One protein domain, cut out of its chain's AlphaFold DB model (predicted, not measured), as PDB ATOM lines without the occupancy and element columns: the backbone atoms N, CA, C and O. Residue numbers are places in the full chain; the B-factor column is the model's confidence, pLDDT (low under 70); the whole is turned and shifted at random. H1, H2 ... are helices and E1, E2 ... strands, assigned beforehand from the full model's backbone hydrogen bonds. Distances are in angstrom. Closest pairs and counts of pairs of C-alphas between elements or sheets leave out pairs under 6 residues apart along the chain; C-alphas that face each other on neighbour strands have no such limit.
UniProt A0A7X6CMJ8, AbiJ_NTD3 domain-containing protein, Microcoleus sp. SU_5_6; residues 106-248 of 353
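This is residues 106 to 248 of the 353 residues of the protein "AbiJ_NTD3 domain-containing protein" of Microcoleus sp. SU_5_6 (UniProt A0A7X6CMJ8). A long hairpin of two strands, E3 and E4, makes a wall at one end of the domain, with helices H5 and H6 over one of its faces and H1 packed on H6 on the side away from the strands. At the other end, beyond H4, the small hairpin of E1 and E2 leads into a long loop arm, residues 156 to 173, which reaches away from the body. The printed part has 143 residues, with six named helices and four named strands in the order H1, H2, H3, E1, E2, H4, H5, H6, E3, E4; both two-stranded sheets are antiparallel and the class is mixed, helices and strands. By its radius of gyration of the C-alphas, 16.9 A, the whole is compact, yet its outline is elongated, with spans of 57 by 30 by 24 A.

E3, residues 229 to 237, and E4, residues 240 to 247, form a hairpin, antiparallel at 151 degrees; N 232 and O 244 are 2.9 A apart, within hydrogen-bond range. H6, residues 210 to 225, has its closest C-alphas to E3 at Asp 221 and Leu 231, 5.5 A. H5, residues 192 to 202, comes closest to E4 at the C-alphas of Glu 200 and Lys 244, 5.8 A. H5 and H6 are close but not clearly touching, at a shallow tilt of 26 degrees, opposite ways; their closest C-alphas, of Leu 202 and Leu 216, are 7.9 A apart. H1, residues 106 to 113, touches H6 with residues 220 to 224 of H6 alone, the closest C-alphas being Ile 111 and Leu 220, 6.4 A. H4, residues 178 to 184, touches H1 at a steep tilt of 54 degrees, the closest C-alphas being Glu 113 and Ala 179, 5.6 A. H2, residues 126 to 130, is close but not clearly touching to H3, residues 136 to 139, with the C-alphas of Arg 127 and Ile 136 at 7.1 A. E1, residues 153 to 155, and E2, residues 174 to 176, form an antiparallel hairpin, with N 176 and O 153 at 2.8 A, within hydrogen-bond range. In H1, H2, H4 and H5 every O i to N i+4 pair is within hydrogen-bond range, in H6 11 of 12, and H3 is too short for such a pair.

H1 begins at C-alpha 106, (-30.486, -0.843, -50.491). E3 is 22.8 A long, E4 22.4 A, H6 22.1 A and H5 15.3 A. E4 ends at C-alpha 247, (-47.209, -1.590, -46.489).

The C-alphas farthest apart, of Gly 165 and Arg 248, are 57.5 A apart. The printed part has no cut. The links H1 to H2, H3 to E1 and E1 to E2 are long. The mean pLDDT of the printed part is 84.8; residues 135 to 143 and 156 to 172 are under 70.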
ATOM      1  N   THR A 106     -30.782  -2.195 -50.009       96.44
ATOM      2  CA  THR A 106     -30.486  -0.843 -50.491       96.44
ATOM      3  C   THR A 106     -31.321   0.200 -49.753       96.44
ATOM      4  O   THR A 106     -30.760   1.176 -49.261       96.44
ATOM      5  N   CYS A 107     -32.637  -0.004 -49.622       96.88
ATOM      6  CA  CYS A 107     -33.502   0.895 -48.855       96.88
ATOM      7  C   CYS A 107     -33.086   0.951 -47.378       96.88
ATOM      8  O   CYS A 107     -32.928   2.039 -46.821       96.88
ATOM      9  N   ARG A 108     -32.785  -0.207 -46.773       97.62
ATOM     10  CA  ARG A 108     -32.296  -0.294 -45.387       97.62
ATOM     11  C   ARG A 108     -31.045   0.549 -45.163       97.62
ATOM     12  O   ARG A 108     -31.024   1.360 -44.241       97.62
ATOM     13  N   TYR A 109     -30.026   0.402 -46.010       97.06
ATOM     14  CA  TYR A 109     -28.810   1.209 -45.898       97.06
ATOM     15  C   TYR A 109     -29.075   2.691 -46.139       97.06
ATOM     16  O   TYR A 109     -28.611   3.495 -45.342       97.06
ATOM     17  N   ARG A 110     -29.877   3.058 -47.146       97.50
ATOM     18  CA  ARG A 110     -30.207   4.468 -47.408       97.50
ATOM     19  C   ARG A 110     -30.910   5.130 -46.227       97.50
ATOM     20  O   ARG A 110     -30.616   6.282 -45.927       97.50
ATOM     21  N   ILE A 111     -31.799   4.414 -45.538       97.44
ATOM     22  CA  ILE A 111     -32.444   4.899 -44.311       97.44
ATOM     23  C   ILE A 111     -31.402   5.164 -43.219       97.44
ATOM     24  O   ILE A 111     -31.409   6.239 -42.622       97.44
ATOM     25  N   ILE A 112     -30.479   4.230 -42.986       96.19
ATOM     26  CA  ILE A 112     -29.433   4.390 -41.967       96.19
ATOM     27  C   ILE A 112     -28.433   5.494 -42.337       96.19
ATOM     28  O   ILE A 112     -28.072   6.311 -41.498       96.19
ATOM     29  N   GLU A 113     -28.017   5.571 -43.597       95.69
ATOM     30  CA  GLU A 113     -27.139   6.626 -44.110       95.69
ATOM     31  C   GLU A 113     -27.810   8.006 -44.034       95.69
ATOM     32  O   GLU A 113     -27.137   9.013 -43.840       95.69
ATOM     33  N   SER A 114     -29.144   8.072 -44.115       95.44
ATOM     34  CA  SER A 114     -29.890   9.332 -44.004       95.44
ATOM     35  C   SER A 114     -29.830   9.977 -42.614       95.44
ATOM     36  O   SER A 114     -30.188  11.151 -42.473       95.44
ATOM     37  N   VAL A 115     -29.398   9.218 -41.602       93.75
ATOM     38  CA  VAL A 115     -29.199   9.683 -40.224       93.75
ATOM     39  C   VAL A 115     -27.719   9.728 -39.824       93.75
ATOM     40  O   VAL A 115     -27.404   9.963 -38.656       93.75
ATOM     41  N   GLU A 116     -26.810   9.535 -40.780       92.88
ATOM     42  CA  GLU A 116     -25.372   9.707 -40.576       92.88
ATOM     43  C   GLU A 116     -25.067  11.138 -40.105       92.88
ATOM     44  O   GLU A 116     -25.727  12.093 -40.517       92.88
ATOM     45  N   ASP A 117     -24.091  11.278 -39.207       86.56
ATOM     46  CA  ASP A 117     -23.701  12.558 -38.597       86.56
ATOM     47  C   ASP A 117     -24.836  13.296 -37.853       86.56
ATOM     48  O   ASP A 117     -24.756  14.499 -37.597       86.56
ATOM     49  N   THR A 118     -25.895  12.577 -37.466       89.19
ATOM     50  CA  THR A 118     -26.970  13.096 -36.613       89.19
ATOM     51  C   THR A 118     -27.039  12.348 -35.283       89.19
ATOM     52  O   THR A 118     -26.764  11.150 -35.210       89.19
ATOM     53  N   CYS A 119     -27.501  13.025 -34.228       90.75
ATOM     54  CA  CYS A 119     -27.872  12.378 -32.967       90.75
ATOM     55  C   CYS A 119     -29.238  11.688 -33.113       90.75
ATOM     56  O   CYS A 119     -30.235  12.141 -32.552       90.75
ATOM     57  N   PHE A 120     -29.319  10.617 -33.906       91.88
ATOM     58  CA  PHE A 120     -30.585   9.944 -34.232       91.88
ATOM     59  C   PHE A 120     -31.285   9.309 -33.019       91.88
ATOM     60  O   PHE A 120     -32.496   9.105 -33.044       91.88
ATOM     61  N   TRP A 121     -30.545   9.049 -31.938       92.75
ATOM     62  CA  TRP A 121     -31.079   8.655 -30.627       92.75
ATOM     63  C   TRP A 121     -31.762   9.807 -29.873       92.75
ATOM     64  O   TRP A 121     -32.365   9.598 -28.819       92.75
ATOM     65  N   GLY A 122     -31.677  11.024 -30.411       92.94
ATOM     66  CA  GLY A 122     -32.351  12.216 -29.927       92.94
ATOM     67  C   GLY A 122     -32.058  12.495 -28.457       92.94
ATOM     68  O   GLY A 122     -30.924  12.792 -28.087       92.94
ATOM     69  N   ARG A 123     -33.099  12.440 -27.623       92.00
ATOM     70  CA  ARG A 123     -33.022  12.740 -26.180       92.00
ATOM     71  C   ARG A 123     -32.560  11.569 -25.305       92.00
ATOM     72  O   ARG A 123     -32.421  11.763 -24.100       92.00
ATOM     73  N   LEU A 124     -32.395  10.378 -25.872       92.75
ATOM     74  CA  LEU A 124     -32.116   9.153 -25.123       92.75
ATOM     75  C   LEU A 124     -30.635   8.781 -25.176       92.75
ATOM     76  O   LEU A 124     -29.899   9.221 -26.051       92.75
ATOM     77  N   THR A 125     -30.188   7.906 -24.284       90.38
ATOM     78  CA  THR A 125     -28.923   7.187 -24.492       90.38
ATOM     79  C   THR A 125     -29.069   6.167 -25.630       90.38
ATOM     80  O   THR A 125     -30.172   5.693 -25.908       90.38
ATOM     81  N   LEU A 126     -27.964   5.745 -26.261       88.62
ATOM     82  CA  LEU A 126     -28.007   4.662 -27.260       88.62
ATOM     83  C   LEU A 126     -28.633   3.379 -26.695       88.62
ATOM     84  O   LEU A 126     -29.401   2.707 -27.376       88.62
ATOM     85  N   ARG A 127     -28.355   3.073 -25.423       86.00
ATOM     86  CA  ARG A 127     -28.946   1.942 -24.698       86.00
ATOM     87  C   ARG A 127     -30.477   2.030 -24.663       86.00
ATOM     88  O   ARG A 127     -31.151   1.079 -25.041       86.00
ATOM     89  N   GLU A 128     -31.025   3.167 -24.252       89.00
ATOM     90  CA  GLU A 128     -32.479   3.392 -24.192       89.00
ATOM     91  C   GLU A 128     -33.125   3.503 -25.579       89.00
ATOM     92  O   GLU A 128     -34.286   3.125 -25.771       89.00
ATOM     93  N   PHE A 129     -32.388   4.025 -26.560       91.69
ATOM     94  CA  PHE A 129     -32.832   4.061 -27.946       91.69
ATOM     95  C   PHE A 129     -33.007   2.643 -28.492       91.69
ATOM     96  O   PHE A 129     -34.073   2.337 -29.028       91.69
ATOM     97  N   PHE A 130     -31.998   1.784 -28.322       87.06
ATOM     98  CA  PHE A 130     -31.985   0.441 -28.894       87.06
ATOM     99  C   PHE A 130     -32.864  -0.557 -28.153       87.06
ATOM    100  O   PHE A 130     -33.448  -1.400 -28.823       87.06
ATOM    101  N   ALA A 131     -33.026  -0.447 -26.830       82.38
ATOM    102  CA  ALA A 131     -33.731  -1.448 -26.021       82.38
ATOM    103  C   ALA A 131     -35.056  -1.986 -26.622       82.38
ATOM    104  O   ALA A 131     -35.240  -3.201 -26.599       82.38
ATOM    105  N   PRO A 132     -35.948  -1.166 -27.222       80.12
ATOM    106  CA  PRO A 132     -37.206  -1.666 -27.789       80.12
ATOM    107  C   PRO A 132     -37.077  -2.386 -29.143       80.12
ATOM    108  O   PRO A 132     -37.950  -3.174 -29.494       80.12
ATOM    109  N   ALA A 133     -36.046  -2.081 -29.936       77.56
ATOM    110  CA  ALA A 133     -35.874  -2.618 -31.294       77.56
ATOM    111  C   ALA A 133     -34.753  -3.671 -31.381       77.56
ATOM    112  O   ALA A 133     -34.759  -4.533 -32.260       77.56
ATOM    113  N   ILE A 134     -33.775  -3.557 -30.484       78.06
ATOM    114  CA  ILE A 134     -32.506  -4.275 -30.441       78.06
ATOM    115  C   ILE A 134     -32.096  -4.423 -28.960       78.06
ATOM    116  O   ILE A 134     -31.350  -3.589 -28.432       78.06
ATOM    117  N   PRO A 135     -32.571  -5.464 -28.260       64.19
ATOM    118  CA  PRO A 135     -32.051  -5.813 -26.948       64.19
ATOM    119  C   PRO A 135     -30.521  -5.939 -26.951       64.19
ATOM    120  O   PRO A 135     -29.896  -6.580 -27.797       64.19
ATOM    121  N   ILE A 136     -29.899  -5.271 -25.982       58.50
ATOM    122  CA  ILE A 136     -28.445  -5.044 -25.913       58.50
ATOM    123  C   ILE A 136     -27.673  -6.347 -25.668       58.50
ATOM    124  O   ILE A 136     -26.496  -6.454 -26.010       58.50
ATOM    125  N   SER A 137     -28.339  -7.351 -25.105       59.41
ATOM    126  CA  SER A 137     -27.776  -8.670 -24.824       59.41
ATOM    127  C   SER A 137     -27.420  -9.470 -26.083       59.41
ATOM    128  O   SER A 137     -26.538 -10.318 -25.993       59.41
ATOM    129  N   VAL A 138     -28.041  -9.205 -27.243       53.81
ATOM    130  CA  VAL A 138     -27.775  -9.969 -28.485       53.81
ATOM    131  C   VAL A 138     -26.498  -9.544 -29.189       53.81
ATOM    132  O   VAL A 138     -25.816 -10.383 -29.769       53.81
ATOM    133  N   TYR A 139     -26.153  -8.261 -29.128       55.78
ATOM    134  CA  TYR A 139     -24.955  -7.746 -29.801       55.78
ATOM    135  C   TYR A 139     -23.758  -7.616 -28.850       55.78
ATOM    136  O   TYR A 139     -22.621  -7.525 -29.299       55.78
ATOM    137  N   GLY A 140     -23.993  -7.753 -27.541       50.66
ATOM    138  CA  GLY A 140     -22.962  -7.734 -26.511       50.66
ATOM    139  C   GLY A 140     -22.647  -6.317 -26.033       50.66
ATOM    140  O   GLY A 140     -22.694  -5.344 -26.782       50.66
ATOM    141  N   CYS A 141     -22.289  -6.190 -24.753       45.00
ATOM    142  CA  CYS A 141     -21.811  -4.925 -24.187       45.00
ATOM    143  C   CYS A 141     -20.576  -4.385 -24.939       45.00
ATOM    144  O   CYS A 141     -20.374  -3.176 -24.979       45.00
ATOM    145  N   ASP A 142     -19.803  -5.275 -25.568       52.72
ATOM    146  CA  ASP A 142     -18.580  -4.948 -26.306       52.72
ATOM    147  C   ASP A 142     -18.838  -4.379 -27.713       52.72
ATOM    148  O   ASP A 142     -17.919  -3.843 -28.335       52.72
ATOM    149  N   SER A 143     -20.063  -4.483 -28.248       63.53
ATOM    150  CA  SER A 143     -20.375  -3.989 -29.597       63.53
ATOM    151  C   SER A 143     -20.980  -2.591 -29.618       63.53
ATOM    152  O   SER A 143     -20.969  -1.960 -30.677       63.53
ATOM    153  N   MET A 144     -21.553  -2.124 -28.503       78.56
ATOM    154  CA  MET A 144     -22.237  -0.834 -28.455       78.56
ATOM    155  C   MET A 144     -21.210   0.293 -28.626       78.56
ATOM    156  O   MET A 144     -20.245   0.349 -27.864       78.56
ATOM    157  N   PRO A 145     -21.387   1.195 -29.603       86.06
ATOM    158  CA  PRO A 145     -20.493   2.320 -29.753       86.06
ATOM    159  C   PRO A 145     -20.686   3.301 -28.597       86.06
ATOM    160  O   PRO A 145     -21.772   3.444 -28.033       86.06
ATOM    161  N   GLU A 146     -19.617   4.012 -28.282       86.44
ATOM    162  CA  GLU A 146     -19.650   5.172 -27.407       86.44
ATOM    163  C   GLU A 146     -20.032   6.411 -28.220       86.44
ATOM    164  O   GLU A 146     -19.750   6.496 -29.416       86.44
ATOM    165  N   VAL A 147     -20.679   7.379 -27.576       88.06
ATOM    166  CA  VAL A 147     -20.987   8.677 -28.187       88.06
ATOM    167  C   VAL A 147     -19.920   9.666 -27.737       88.06
ATOM    168  O   VAL A 147     -19.761   9.886 -26.537       88.06
ATOM    169  N   GLY A 148     -19.184  10.234 -28.689       86.50
ATOM    170  CA  GLY A 148     -18.214  11.291 -28.417       86.50
ATOM    171  C   GLY A 148     -18.887  12.638 -28.147       86.50
ATOM    172  O   GLY A 148     -20.052  12.849 -28.484       86.50
ATOM    173  N   ASP A 149     -18.131  13.589 -27.594       85.50
ATOM    174  CA  ASP A 149     -18.606  14.965 -27.353       85.50
ATOM    175  C   ASP A 149     -18.993  15.706 -28.651       85.50
ATOM    176  O   ASP A 149     -19.724  16.694 -28.626       85.50
ATOM    177  N   ASP A 150     -18.514  15.220 -29.799       86.44
ATOM    178  CA  ASP A 150     -18.867  15.679 -31.146       86.44
ATOM    179  C   ASP A 150     -20.192  15.087 -31.667       86.44
ATOM    180  O   ASP A 150     -20.576  15.351 -32.807       86.44
ATOM    181  N   GLY A 151     -20.883  14.271 -30.864       84.25
ATOM    182  CA  GLY A 151     -22.113  13.583 -31.250       84.25
ATOM    183  C   GLY A 151     -21.898  12.452 -32.257       84.25
ATOM    184  O   GLY A 151     -22.866  11.988 -32.853       84.25
ATOM    185  N   CYS A 152     -20.659  12.004 -32.474       88.88
ATOM    186  CA  CYS A 152     -20.348  10.890 -33.367       88.88
ATOM    187  C   CYS A 152     -20.206   9.571 -32.600       88.88
ATOM    188  O   CYS A 152     -19.962   9.545 -31.394       88.88
ATOM    189  N   LEU A 153     -20.329   8.458 -33.323       90.25
ATOM    190  CA  LEU A 153     -20.129   7.125 -32.765       90.25
ATOM    191  C   LEU A 153     -18.642   6.755 -32.767       90.25
ATOM    192  O   LEU A 153     -17.938   6.948 -33.761       90.25
ATOM    193  N   TYR A 154     -18.176   6.156 -31.677       88.56
ATOM    194  CA  TYR A 154     -16.810   5.676 -31.500       88.56
ATOM    195  C   TYR A 154     -16.804   4.220 -31.056       88.56
ATOM    196  O   TYR A 154     -17.636   3.777 -30.270       88.56
ATOM    197  N   ARG A 155     -15.822   3.465 -31.546       83.56
ATOM    198  CA  ARG A 155     -15.541   2.118 -31.058       83.56
ATOM    199  C   ARG A 155     -14.433   2.168 -30.017       83.56
ATOM    200  O   ARG A 155     -13.293   2.500 -30.356       83.56
ATOM    201  N   ALA A 156     -14.760   1.769 -28.792       66.69
ATOM    202  CA  ALA A 156     -13.776   1.359 -27.804       66.69
ATOM    203  C   ALA A 156     -13.405  -0.110 -28.064       66.69
ATOM    204  O   ALA A 156     -14.278  -0.962 -28.205       66.69
ATOM    205  N   PHE A 157     -12.113  -0.419 -28.171       58.09
ATOM    206  CA  PHE A 157     -11.654  -1.805 -28.095       58.09
ATOM    207  C   PHE A 157     -11.328  -2.096 -26.634       58.09
ATOM    208  O   PHE A 157     -10.450  -1.442 -26.067       58.09
ATOM    209  N   ALA A 158     -11.994  -3.082 -26.032       52.28
ATOM    210  CA  ALA A 158     -11.457  -3.704 -24.832       52.28
ATOM    211  C   ALA A 158     -10.151  -4.404 -25.237       52.28
ATOM    212  O   ALA A 158     -10.158  -5.364 -26.009       52.28
ATOM    213  N   ASP A 159      -9.014  -3.879 -24.783       50.22
ATOM    214  CA  ASP A 159      -7.725  -4.520 -25.006       50.22
ATOM    215  C   ASP A 159      -7.698  -5.818 -24.185       50.22
ATOM    216  O   ASP A 159      -7.513  -5.799 -22.968       50.22
ATOM    217  N   ILE A 160      -7.938  -6.956 -24.844       52.97
ATOM    218  CA  ILE A 160      -7.995  -8.273 -24.194       52.97
ATOM    219  C   ILE A 160      -6.675  -8.582 -23.460       52.97
ATOM    220  O   ILE A 160      -6.676  -9.334 -22.486       52.97
ATOM    221  N   SER A 161      -5.559  -7.949 -23.846       52.53
ATOM    222  CA  SER A 161      -4.272  -8.079 -23.150       52.53
ATOM    223  C   SER A 161      -4.314  -7.601 -21.686       52.53
ATOM    224  O   SER A 161      -3.536  -8.086 -20.862       52.53
ATOM    225  N   VAL A 162      -5.294  -6.763 -21.312       51.97
ATOM    226  CA  VAL A 162      -5.564  -6.362 -19.917       51.97
ATOM    227  C   VAL A 162      -6.043  -7.544 -19.072       51.97
ATOM    228  O   VAL A 162      -5.638  -7.669 -17.917       51.97
ATOM    229  N   PHE A 163      -6.831  -8.462 -19.644       51.59
ATOM    230  CA  PHE A 163      -7.223  -9.705 -18.967       51.59
ATOM    231  C   PHE A 163      -6.043 -10.672 -18.783       51.59
ATOM    232  O   PHE A 163      -6.092 -11.535 -17.909       51.59
ATOM    233  N   PHE A 164      -4.966 -10.503 -19.558       56.53
ATOM    234  CA  PHE A 164      -3.732 -11.286 -19.468       56.53
ATOM    235  C   PHE A 164      -2.606 -10.581 -18.686       56.53
ATOM    236  O   PHE A 164      -1.479 -11.073 -18.653       56.53
ATOM    237  N   GLY A 165      -2.898  -9.460 -18.015       50.00
ATOM    238  CA  GLY A 165      -1.942  -8.763 -17.147       50.00
ATOM    239  C   GLY A 165      -0.844  -7.986 -17.882       50.00
ATOM    240  O   GLY A 165       0.118  -7.545 -17.247       50.00
ATOM    241  N   GLU A 166      -0.964  -7.790 -19.197       57.09
ATOM    242  CA  GLU A 166      -0.072  -6.902 -19.941       57.09
ATOM    243  C   GLU A 166      -0.454  -5.431 -19.705       57.09
ATOM    244  O   GLU A 166      -1.610  -5.085 -19.452       57.09
ATOM    245  N   LYS A 167       0.534  -4.527 -19.772       53.81
ATOM    246  CA  LYS A 167       0.264  -3.085 -19.717       53.81
ATOM    247  C   LYS A 167      -0.559  -2.711 -20.948       53.81
ATOM    248  O   LYS A 167      -0.016  -2.740 -22.050       53.81
ATOM    249  N   SER A 168      -1.822  -2.336 -20.731       54.97
ATOM    250  CA  SER A 168      -2.755  -1.895 -21.772       54.97
ATOM    251  C   SER A 168      -2.053  -0.987 -22.779       54.97
ATOM    252  O   SER A 168      -1.543   0.080 -22.401       54.97
ATOM    253  N   ARG A 169      -2.049  -1.353 -24.063       55.09
ATOM    254  CA  ARG A 169      -1.821  -0.334 -25.087       55.09
ATOM    255  C   ARG A 169      -3.089   0.506 -25.087       55.09
ATOM    256  O   ARG A 169      -4.167  -0.019 -25.319       55.09
ATOM    257  N   GLN A 170      -2.985   1.802 -24.799       53.81
ATOM    258  CA  GLN A 170      -4.112   2.717 -24.999       53.81
ATOM    259  C   GLN A 170      -4.468   2.719 -26.491       53.81
ATOM    260  O   GLN A 170      -3.876   3.451 -27.287       53.81
ATOM    261  N   ILE A 171      -5.402   1.857 -26.884       60.72
ATOM    262  CA  ILE A 171      -6.001   1.881 -28.210       60.72
ATOM    263  C   ILE A 171      -6.921   3.097 -28.208       60.72
ATOM    264  O   ILE A 171      -7.885   3.159 -27.449       60.72
ATOM    265  N   LYS A 172      -6.583   4.106 -29.014       68.50
ATOM    266  CA  LYS A 172      -7.434   5.287 -29.152       68.50
ATOM    267  C   LYS A 172      -8.772   4.864 -29.770       68.50
ATOM    268  O   LYS A 172      -8.742   4.159 -30.783       68.50
ATOM    269  N   PRO A 173      -9.912   5.303 -29.212       78.31
ATOM    270  CA  PRO A 173     -11.208   5.088 -29.832       78.31
ATOM    271  C   PRO A 173     -11.182   5.593 -31.272       78.31
ATOM    272  O   PRO A 173     -10.651   6.671 -31.552       78.31
ATOM    273  N   SER A 174     -11.725   4.805 -32.197       85.56
ATOM    274  CA  SER A 174     -11.837   5.223 -33.597       85.56
ATOM    275  C   SER A 174     -13.290   5.514 -33.934       85.56
ATOM    276  O   SER A 174     -14.185   4.758 -33.551       85.56
ATOM    277  N   ARG A 175     -13.519   6.634 -34.629       90.12
ATOM    278  CA  ARG A 175     -14.849   7.006 -35.113       90.12
ATOM    279  C   ARG A 175     -15.373   5.906 -36.035       90.12
ATOM    280  O   ARG A 175     -14.649   5.417 -36.906       90.12
ATOM    281  N   ILE A 176     -16.630   5.534 -35.847       90.94
ATOM    282  CA  ILE A 176     -17.362   4.585 -36.679       90.94
ATOM    283  C   ILE A 176     -18.568   5.299 -37.286       90.94
ATOM    284  O   ILE A 176     -19.222   6.091 -36.616       90.94
ATOM    285  N   SER A 177     -18.848   5.048 -38.564       93.19
ATOM    286  CA  SER A 177     -20.064   5.569 -39.187       93.19
ATOM    287  C   SER A 177     -21.288   4.787 -38.721       93.19
ATOM    288  O   SER A 177     -21.195   3.588 -38.424       93.19
ATOM    289  N   VAL A 178     -22.445   5.440 -38.704       92.56
ATOM    290  CA  VAL A 178     -23.732   4.821 -38.374       92.56
ATOM    291  C   VAL A 178     -23.978   3.634 -39.308       92.56
ATOM    292  O   VAL A 178     -24.218   2.517 -38.843       92.56
ATOM    293  N   ALA A 179     -23.781   3.816 -40.616       92.75
ATOM    294  CA  ALA A 179     -23.927   2.737 -41.596       92.75
ATOM    295  C   ALA A 179     -22.999   1.534 -41.335       92.75
ATOM    296  O   ALA A 179     -23.405   0.380 -41.504       92.75
ATOM    297  N   LYS A 180     -21.748   1.775 -40.913       91.94
ATOM    298  CA  LYS A 180     -20.802   0.695 -40.597       91.94
ATOM    299  C   LYS A 180     -21.223  -0.058 -39.339       91.94
ATOM    300  O   LYS A 180     -21.179  -1.284 -39.353       91.94
ATOM    301  N   TYR A 181     -21.659   0.650 -38.300       90.19
ATOM    302  CA  TYR A 181     -22.152   0.016 -37.080       90.19
ATOM    303  C   TYR A 181     -23.349  -0.900 -37.369       90.19
ATOM    304  O   TYR A 181     -23.313  -2.081 -37.029       90.19
ATOM    305  N   PHE A 182     -24.365  -0.399 -38.079       90.69
ATOM    306  CA  PHE A 182     -25.550  -1.193 -38.421       90.69
ATOM    307  C   PHE A 182     -25.232  -2.405 -39.307       90.69
ATOM    308  O   PHE A 182     -25.839  -3.464 -39.148       90.69
ATOM    309  N   ARG A 183     -24.250  -2.289 -40.209       89.62
ATOM    310  CA  ARG A 183     -23.749  -3.434 -40.984       89.62
ATOM    311  C   ARG A 183     -23.190  -4.531 -40.081       89.62
ATOM    312  O   ARG A 183     -23.471  -5.699 -40.310       89.62
ATOM    313  N   GLU A 184     -22.389  -4.162 -39.087       86.88
ATOM    314  CA  GLU A 184     -21.716  -5.119 -38.200       86.88
ATOM    315  C   GLU A 184     -22.685  -5.821 -37.241       86.88
ATOM    316  O   GLU A 184     -22.454  -6.977 -36.904       86.88
ATOM    317  N   ILE A 185     -23.793  -5.174 -36.866       85.31
ATOM    318  CA  ILE A 185     -24.880  -5.808 -36.097       85.31
ATOM    319  C   ILE A 185     -25.922  -6.514 -36.989       85.31
ATOM    320  O   ILE A 185     -27.005  -6.870 -36.529       85.31
ATOM    321  N   GLY A 186     -25.625  -6.708 -38.277       88.31
ATOM    322  CA  GLY A 186     -26.426  -7.558 -39.157       88.31
ATOM    323  C   GLY A 186     -27.717  -6.927 -39.690       88.31
ATOM    324  O   GLY A 186     -28.682  -7.650 -39.918       88.31
ATOM    325  N   LEU A 187     -27.761  -5.610 -39.949       91.19
ATOM    326  CA  LEU A 187     -28.937  -4.907 -40.512       91.19
ATOM    327  C   LEU A 187     -29.622  -5.647 -41.682       91.19
ATOM    328  O   LEU A 187     -30.848  -5.627 -41.818       91.19
ATOM    329  N   THR A 188     -28.830  -6.281 -42.547       90.94
ATOM    330  CA  THR A 188     -29.303  -7.005 -43.739       90.94
ATOM    331  C   THR A 188     -29.861  -8.396 -43.434       90.94
ATOM    332  O   THR A 188     -30.565  -8.974 -44.258       90.94
ATOM    333  N   GLU A 189     -29.550  -8.936 -42.259       89.31
ATOM    334  CA  GLU A 189     -29.964 -10.259 -41.779       89.31
ATOM    335  C   GLU A 189     -31.244 -10.191 -40.939       89.31
ATOM    336  O   GLU A 189     -31.814 -11.216 -40.565       89.31
ATOM    337  N   TRP A 190     -31.730  -8.983 -40.651       90.75
ATOM    338  CA  TRP A 190     -32.940  -8.798 -39.865       90.75
ATOM    339  C   TRP A 190     -34.211  -9.045 -40.678       90.75
ATOM    340  O   TRP A 190     -34.305  -8.579 -41.825       90.75
ATOM    341  N   PRO A 191     -35.244  -9.648 -40.065       91.94
ATOM    342  CA  PRO A 191     -36.579  -9.654 -40.648       91.94
ATOM    343  C   PRO A 191     -37.097  -8.215 -40.794       91.94
ATOM    344  O   PRO A 191     -36.689  -7.314 -40.055       91.94
ATOM    345  N   ASP A 192     -38.002  -7.977 -41.748       93.62
ATOM    346  CA  ASP A 192     -38.570  -6.637 -41.981       93.62
ATOM    347  C   ASP A 192     -39.196  -6.057 -40.718       93.62
ATOM    348  O   ASP A 192     -38.999  -4.883 -40.432       93.62
ATOM    349  N   ARG A 193     -39.861  -6.882 -39.898       91.81
ATOM    350  CA  ARG A 193     -40.500  -6.405 -38.667       91.81
ATOM    351  C   ARG A 193     -39.516  -5.736 -37.708       91.81
ATOM    352  O   ARG A 193     -39.841  -4.679 -37.174       91.81
ATOM    353  N   ARG A 194     -38.310  -6.287 -37.536       92.00
ATOM    354  CA  ARG A 194     -37.264  -5.649 -36.723       92.00
ATOM    355  C   ARG A 194     -36.809  -4.331 -37.331       92.00
ATOM    356  O   ARG A 194     -36.672  -3.339 -36.620       92.00
ATOM    357  N   PHE A 195     -36.559  -4.329 -38.635       94.88
ATOM    358  CA  PHE A 195     -36.147  -3.115 -39.324       94.88
ATOM    359  C   PHE A 195     -37.214  -2.015 -39.198       94.88
ATOM    360  O   PHE A 195     -36.889  -0.889 -38.837       94.88
ATOM    361  N   CYS A 196     -38.491  -2.359 -39.369       95.06
ATOM    362  CA  CYS A 196     -39.614  -1.457 -39.138       95.06
ATOM    363  C   CYS A 196     -39.629  -0.918 -37.702       95.06
ATOM    364  O   CYS A 196     -39.769   0.286 -37.528       95.06
ATOM    365  N   LEU A 197     -39.413  -1.754 -36.677       93.69
ATOM    366  CA  LEU A 197     -39.327  -1.286 -35.284       93.69
ATOM    367  C   LEU A 197     -38.197  -0.270 -35.073       93.69
ATOM    368  O   LEU A 197     -38.388   0.707 -34.350       93.69
ATOM    369  N   LEU A 198     -37.040  -0.457 -35.717       95.25
ATOM    370  CA  LEU A 198     -35.963   0.534 -35.689       95.25
ATOM    371  C   LEU A 198     -36.405   1.854 -36.338       95.25
ATOM    372  O   LEU A 198     -36.188   2.916 -35.758       95.25
ATOM    373  N   VAL A 199     -37.033   1.796 -37.514       97.00
ATOM    374  CA  VAL A 199     -37.524   2.985 -38.229       97.00
ATOM    375  C   VAL A 199     -38.583   3.729 -37.416       97.00
ATOM    376  O   VAL A 199     -38.503   4.945 -37.262       97.00
ATOM    377  N   GLU A 200     -39.532   3.008 -36.820       96.12
ATOM    378  CA  GLU A 200     -40.530   3.566 -35.901       96.12
ATOM    379  C   GLU A 200     -39.868   4.225 -34.688       96.12
ATOM    380  O   GLU A 200     -40.281   5.305 -34.258       96.12
ATOM    381  N   ARG A 201     -38.806   3.609 -34.150       95.44
ATOM    382  CA  ARG A 201     -38.053   4.161 -33.023       95.44
ATOM    383  C   ARG A 201     -37.316   5.445 -33.400       95.44
ATOM    384  O   ARG A 201     -37.330   6.377 -32.598       95.44
ATOM    385  N   LEU A 202     -36.750   5.544 -34.607       96.38
ATOM    386  CA  LEU A 202     -36.086   6.760 -35.108       96.38
ATOM    387  C   LEU A 202     -37.009   7.984 -35.100       96.38
ATOM    388  O   LEU A 202     -36.537   9.090 -34.844       96.38
ATOM    389  N   VAL A 203     -38.309   7.792 -35.342       96.75
ATOM    390  CA  VAL A 203     -39.316   8.868 -35.403       96.75
ATOM    391  C   VAL A 203     -40.214   8.938 -34.165       96.75
ATOM    392  O   VAL A 203     -41.189   9.690 -34.148       96.75
ATOM    393  N   HIS A 204     -39.928   8.168 -33.115       95.94
ATOM    394  CA  HIS A 204     -40.790   8.119 -31.936       95.94
ATOM    395  C   HIS A 204     -40.742   9.445 -31.147       95.94
ATOM    396  O   HIS A 204     -39.653   9.994 -30.964       95.94
ATOM    397  N   PRO A 205     -41.870   9.958 -30.607       95.06
ATOM    398  CA  PRO A 205     -41.898  11.236 -29.877       95.06
ATOM    399  C   PRO A 205     -41.106  11.249 -28.555       95.06
ATOM    400  O   PRO A 205     -40.781  12.316 -28.038       95.06
ATOM    401  N   GLU A 206     -40.765  10.084 -27.998       94.00
ATOM    402  CA  GLU A 206     -39.819   9.990 -26.867       94.00
ATOM    403  C   GLU A 206     -38.368  10.246 -27.288       94.00
ATOM    404  O   GLU A 206     -37.568  10.741 -26.496       94.00
ATOM    405  N   VAL A 207     -38.039   9.907 -28.535       95.50
ATOM    406  CA  VAL A 207     -36.699  10.049 -29.105       95.50
ATOM    407  C   VAL A 207     -36.551  11.458 -29.675       95.50
ATOM    408  O   VAL A 207     -35.615  12.179 -29.326       95.50
ATOM    409  N   GLN A 208     -37.508  11.884 -30.502       95.31
ATOM    410  CA  GLN A 208     -37.416  13.099 -31.306       95.31
ATOM    411  C   GLN A 208     -38.197  14.286 -30.742       95.31
ATOM    412  O   GLN A 208     -39.309  14.168 -30.232       95.31
ATOM    413  N   LEU A 209     -37.638  15.483 -30.937       92.56
ATOM    414  CA  LEU A 209     -38.383  16.740 -30.826       92.56
ATOM    415  C   LEU A 209     -39.426  16.837 -31.940       92.56
ATOM    416  O   LEU A 209     -39.154  16.413 -33.054       92.56
ATOM    417  N   ALA A 210     -40.563  17.492 -31.694       91.81
ATOM    418  CA  ALA A 210     -41.645  17.609 -32.681       91.81
ATOM    419  C   ALA A 210     -41.198  18.162 -34.053       91.81
ATOM    420  O   ALA A 210     -41.693  17.723 -35.086       91.81
ATOM    421  N   GLN A 211     -40.257  19.113 -34.077       91.31
ATOM    422  CA  GLN A 211     -39.708  19.658 -35.325       91.31
ATOM    423  C   GLN A 211     -38.831  18.626 -36.051       91.31
ATOM    424  O   GLN A 211     -39.031  18.384 -37.238       91.31
ATOM    425  N   ASN A 212     -37.925  17.963 -35.323       92.50
ATOM    426  CA  ASN A 212     -37.047  16.925 -35.871       92.50
ATOM    427  C   ASN A 212     -37.842  15.704 -36.341       92.50
ATOM    428  O   ASN A 212     -37.530  15.137 -37.382       92.50
ATOM    429  N   GLN A 213     -38.891  15.334 -35.603       95.19
ATOM    430  CA  GLN A 213     -39.780  14.231 -35.940       95.19
ATOM    431  C   GLN A 213     -40.389  14.432 -37.326       95.19
ATOM    432  O   GLN A 213     -40.344  13.516 -38.133       95.19
ATOM    433  N   ARG A 214     -40.912  15.629 -37.629       93.50
ATOM    434  CA  ARG A 214     -41.515  15.921 -38.941       93.50
ATOM    435  C   ARG A 214     -40.506  15.780 -40.076       93.50
ATOM    436  O   ARG A 214     -40.780  15.072 -41.034       93.50
ATOM    437  N   VAL A 215     -39.324  16.380 -39.918       94.69
ATOM    438  CA  VAL A 215     -38.248  16.315 -40.921       94.69
ATOM    439  C   VAL A 215     -37.778  14.876 -41.150       94.69
ATOM    440  O   VAL A 215     -37.524  14.480 -42.285       94.69
ATOM    441  N   LEU A 216     -37.660  14.081 -40.080       95.69
ATOM    442  CA  LEU A 216     -37.293  12.671 -40.190       95.69
ATOM    443  C   LEU A 216     -38.404  11.845 -40.835       95.69
ATOM    444  O   LEU A 216     -38.107  11.038 -41.704       95.69
ATOM    445  N   VAL A 217     -39.667  12.053 -40.459       97.00
ATOM    446  CA  VAL A 217     -40.800  11.343 -41.067       97.00
ATOM    447  C   VAL A 217     -40.860  11.616 -42.564       97.00
ATOM    448  O   VAL A 217     -40.909  10.657 -43.320       97.00
ATOM    449  N   GLU A 218     -40.786  12.876 -42.999       96.00
ATOM    450  CA  GLU A 218     -40.785  13.235 -44.426       96.00
ATOM    451  C   GLU A 218     -39.654  12.519 -45.180       96.00
ATOM    452  O   GLU A 218     -39.897  11.833 -46.170       96.00
ATOM    453  N   ARG A 219     -38.426  12.589 -44.653       96.38
ATOM    454  CA  ARG A 219     -37.246  11.964 -45.270       96.38
ATOM    455  C   ARG A 219     -37.336  10.436 -45.335       96.38
ATOM    456  O   ARG A 219     -36.958   9.841 -46.340       96.38
ATOM    457  N   LEU A 220     -37.740   9.794 -44.241       97.50
ATOM    458  CA  LEU A 220     -37.791   8.334 -44.157       97.50
ATOM    459  C   LEU A 220     -38.972   7.773 -44.948       97.50
ATOM    460  O   LEU A 220     -38.825   6.735 -45.589       97.50
ATOM    461  N   ASP A 221     -40.111   8.467 -44.939       96.56
ATOM    462  CA  ASP A 221     -41.283   8.074 -45.712       96.56
ATOM    463  C   ASP A 221     -40.949   8.051 -47.205       96.56
ATOM    464  O   ASP A 221     -41.167   7.021 -47.830       96.56
ATOM    465  N   GLU A 222     -40.299   9.091 -47.750       96.38
ATOM    466  CA  GLU A 222     -39.838   9.140 -49.152       96.38
ATOM    467  C   GLU A 222     -39.031   7.904 -49.585       96.38
ATOM    468  O   GLU A 222     -39.178   7.431 -50.715       96.38
ATOM    469  N   LEU A 223     -38.181   7.369 -48.701       96.75
ATOM    470  CA  LEU A 223     -37.393   6.163 -48.969       96.75
ATOM    471  C   LEU A 223     -38.255   4.897 -48.920       96.75
ATOM    472  O   LEU A 223     -38.108   4.025 -49.775       96.75
ATOM    473  N   LEU A 224     -39.168   4.806 -47.951       95.56
ATOM    474  CA  LEU A 224     -40.091   3.680 -47.805       95.56
ATOM    475  C   LEU A 224     -41.097   3.594 -48.958       95.56
ATOM    476  O   LEU A 224     -41.415   2.487 -49.396       95.56
ATOM    477  N   GLN A 225     -41.551   4.731 -49.501       93.06
ATOM    478  CA  GLN A 225     -42.512   4.744 -50.613       93.06
ATOM    479  C   GLN A 225     -41.969   4.041 -51.864       93.06
ATOM    480  O   GLN A 225     -42.749   3.514 -52.650       93.06
ATOM    481  N   GLN A 226     -40.642   4.010 -52.042       92.75
ATOM    482  CA  GLN A 226     -39.980   3.339 -53.170       92.75
ATOM    483  C   GLN A 226     -40.078   1.807 -53.095       92.75
ATOM    484  O   GLN A 226     -39.842   1.138 -54.096       92.75
ATOM    485  N   GLU A 227     -40.433   1.267 -51.930       91.19
ATOM    486  CA  GLU A 227     -40.545  -0.167 -51.645       91.19
ATOM    487  C   GLU A 227     -41.997  -0.562 -51.292       91.19
ATOM    488  O   GLU A 227     -42.219  -1.598 -50.676       91.19
ATOM    489  N   ASP A 228     -42.989   0.268 -51.639       90.12
ATOM    490  CA  ASP A 228     -44.402   0.092 -51.268       90.12
ATOM    491  C   ASP A 228     -44.666   0.109 -49.752       90.12
ATOM    492  O   ASP A 228     -45.602  -0.529 -49.278       90.12
ATOM    493  N   PHE A 229     -43.893   0.871 -48.973       93.81
ATOM    494  CA  PHE A 229     -44.156   1.124 -47.550       93.81
ATOM    495  C   PHE A 229     -44.484   2.604 -47.283       93.81
ATOM    496  O   PHE A 229     -44.289   3.480 -48.132       93.81
ATOM    497  N   GLU A 230     -45.043   2.891 -46.109       94.19
ATOM    498  CA  GLU A 230     -45.317   4.247 -45.625       94.19
ATOM    499  C   GLU A 230     -45.195   4.346 -44.097       94.19
ATOM    500  O   GLU A 230     -45.457   3.382 -43.370       94.19
ATOM    501  N   LEU A 231     -44.832   5.531 -43.604       94.94
ATOM    502  CA  LEU A 231     -44.942   5.915 -42.199       94.94
ATOM    503  C   LEU A 231     -46.312   6.538 -41.945       94.94
ATOM    504  O   LEU A 231     -46.569   7.705 -42.246       94.94
ATOM    505  N   ARG A 232     -47.195   5.773 -41.307       92.94
ATOM    506  CA  ARG A 232     -48.554   6.213 -40.992       92.94
ATOM    507  C   ARG A 232     -48.686   6.569 -39.517       92.94
ATOM    508  O   ARG A 232     -48.293   5.794 -38.650       92.94
ATOM    509  N   ALA A 233     -49.270   7.730 -39.224       90.44
ATOM    510  CA  ALA A 233     -49.593   8.107 -37.851       90.44
ATOM    511  C   ALA A 233     -50.704   7.195 -37.300       90.44
ATOM    512  O   ALA A 233     -51.812   7.150 -37.838       90.44
ATOM    513  N   GLU A 234     -50.402   6.483 -36.219       85.12
ATOM    514  CA  GLU A 234     -51.282   5.534 -35.548       85.12
ATOM    515  C   GLU A 234     -51.326   5.873 -34.053       85.12
ATOM    516  O   GLU A 234     -50.570   5.361 -33.230       85.12
ATOM    517  N   GLY A 235     -52.216   6.808 -33.717       83.94
ATOM    518  CA  GLY A 235     -52.373   7.321 -32.361       83.94
ATOM    519  C   GLY A 235     -51.424   8.470 -32.016       83.94
ATOM    520  O   GLY A 235     -50.797   9.096 -32.875       83.94
ATOM    521  N   SER A 236     -51.373   8.791 -30.723       88.75
ATOM    522  CA  SER A 236     -50.590   9.907 -30.198       88.75
ATOM    523  C   SER A 236     -50.143   9.658 -28.761       88.75
ATOM    524  O   SER A 236     -50.927   9.150 -27.961       88.75
ATOM    525  N   GLN A 237     -48.945  10.120 -28.410       85.94
ATOM    526  CA  GLN A 237     -48.411  10.119 -27.051       85.94
ATOM    527  C   GLN A 237     -48.114  11.560 -26.627       85.94
ATOM    528  O   GLN A 237     -47.400  12.281 -27.317       85.94
ATOM    529  N   ALA A 238     -48.705  12.002 -25.511       86.88
ATOM    530  CA  ALA A 238     -48.609  13.385 -25.024       86.88
ATOM    531  C   ALA A 238     -48.940  14.456 -26.095       86.88
ATOM    532  O   ALA A 238     -48.328  15.521 -26.138       86.88
ATOM    533  N   GLY A 239     -49.900  14.166 -26.984       87.06
ATOM    534  CA  GLY A 239     -50.313  15.061 -28.073       87.06
ATOM    535  C   GLY A 239     -49.398  15.061 -29.305       87.06
ATOM    536  O   GLY A 239     -49.692  15.761 -30.271       87.06
ATOM    537  N   LEU A 240     -48.321  14.269 -29.304       91.19
ATOM    538  CA  LEU A 240     -47.449  14.071 -30.461       91.19
ATOM    539  C   LEU A 240     -47.817  12.776 -31.198       91.19
ATOM    540  O   LEU A 240     -48.125  11.780 -30.542       91.19
ATOM    541  N   PRO A 241     -47.796  12.760 -32.542       91.75
ATOM    542  CA  PRO A 241     -48.122  11.568 -33.318       91.75
ATOM    543  C   PRO A 241     -47.107  10.445 -33.080       91.75
ATOM    544  O   PRO A 241     -45.899  10.684 -32.993       91.75
ATOM    545  N   VAL A 242     -47.608   9.213 -33.007       93.62
ATOM    546  CA  VAL A 242     -46.793   7.993 -33.025       93.62
ATOM    547  C   VAL A 242     -46.943   7.372 -34.408       93.62
ATOM    548  O   VAL A 242     -48.062   7.150 -34.859       93.62
ATOM    549  N   TYR A 243     -45.832   7.128 -35.098       94.31
ATOM    550  CA  TYR A 243     -45.842   6.583 -36.456       94.31
ATOM    551  C   TYR A 243     -45.540   5.086 -36.454       94.31
ATOM    552  O   TYR A 243     -44.737   4.607 -35.651       94.31
ATOM    553  N   LYS A 244     -46.178   4.367 -37.377       93.62
ATOM    554  CA  LYS A 244     -45.974   2.945 -37.652       93.62
ATOM    555  C   LYS A 244     -45.629   2.742 -39.119       93.62
ATOM    556  O   LYS A 244     -46.187   3.427 -39.977       93.62
ATOM    557  N   VAL A 245     -44.715   1.815 -39.401       94.44
ATOM    558  CA  VAL A 245     -44.405   1.434 -40.786       94.44
ATOM    559  C   VAL A 245     -45.460   0.436 -41.251       94.44
ATOM    560  O   VAL A 245     -45.687  -0.584 -40.597       94.44
ATOM    561  N   ARG A 246     -46.107   0.729 -42.377       89.19
ATOM    562  CA  ARG A 246     -47.137  -0.113 -43.000       89.19
ATOM    563  C   ARG A 246     -46.801  -0.339 -44.462       89.19
ATOM    564  O   ARG A 246     -46.173   0.526 -45.075       89.19
ATOM    565  N   LYS A 247     -47.226  -1.462 -45.037       85.94
ATOM    566  CA  LYS A 247     -47.209  -1.590 -46.489       85.94
ATOM    567  C   LYS A 247     -48.318  -0.711 -47.051       85.94
ATOM    568  O   LYS A 247     -49.433  -0.643 -46.524       85.94
ATOM    569  N   ARG A 248     -48.015  -0.011 -48.131       81.94
ATOM    570  CA  ARG A 248     -48.985   0.770 -48.880       81.94
ATOM    571  C   ARG A 248     -49.974  -0.211 -49.488       81.94
ATOM    572  O   ARG A 248     -49.599  -1.080 -50.275       81.94
TER     573      ARG A 248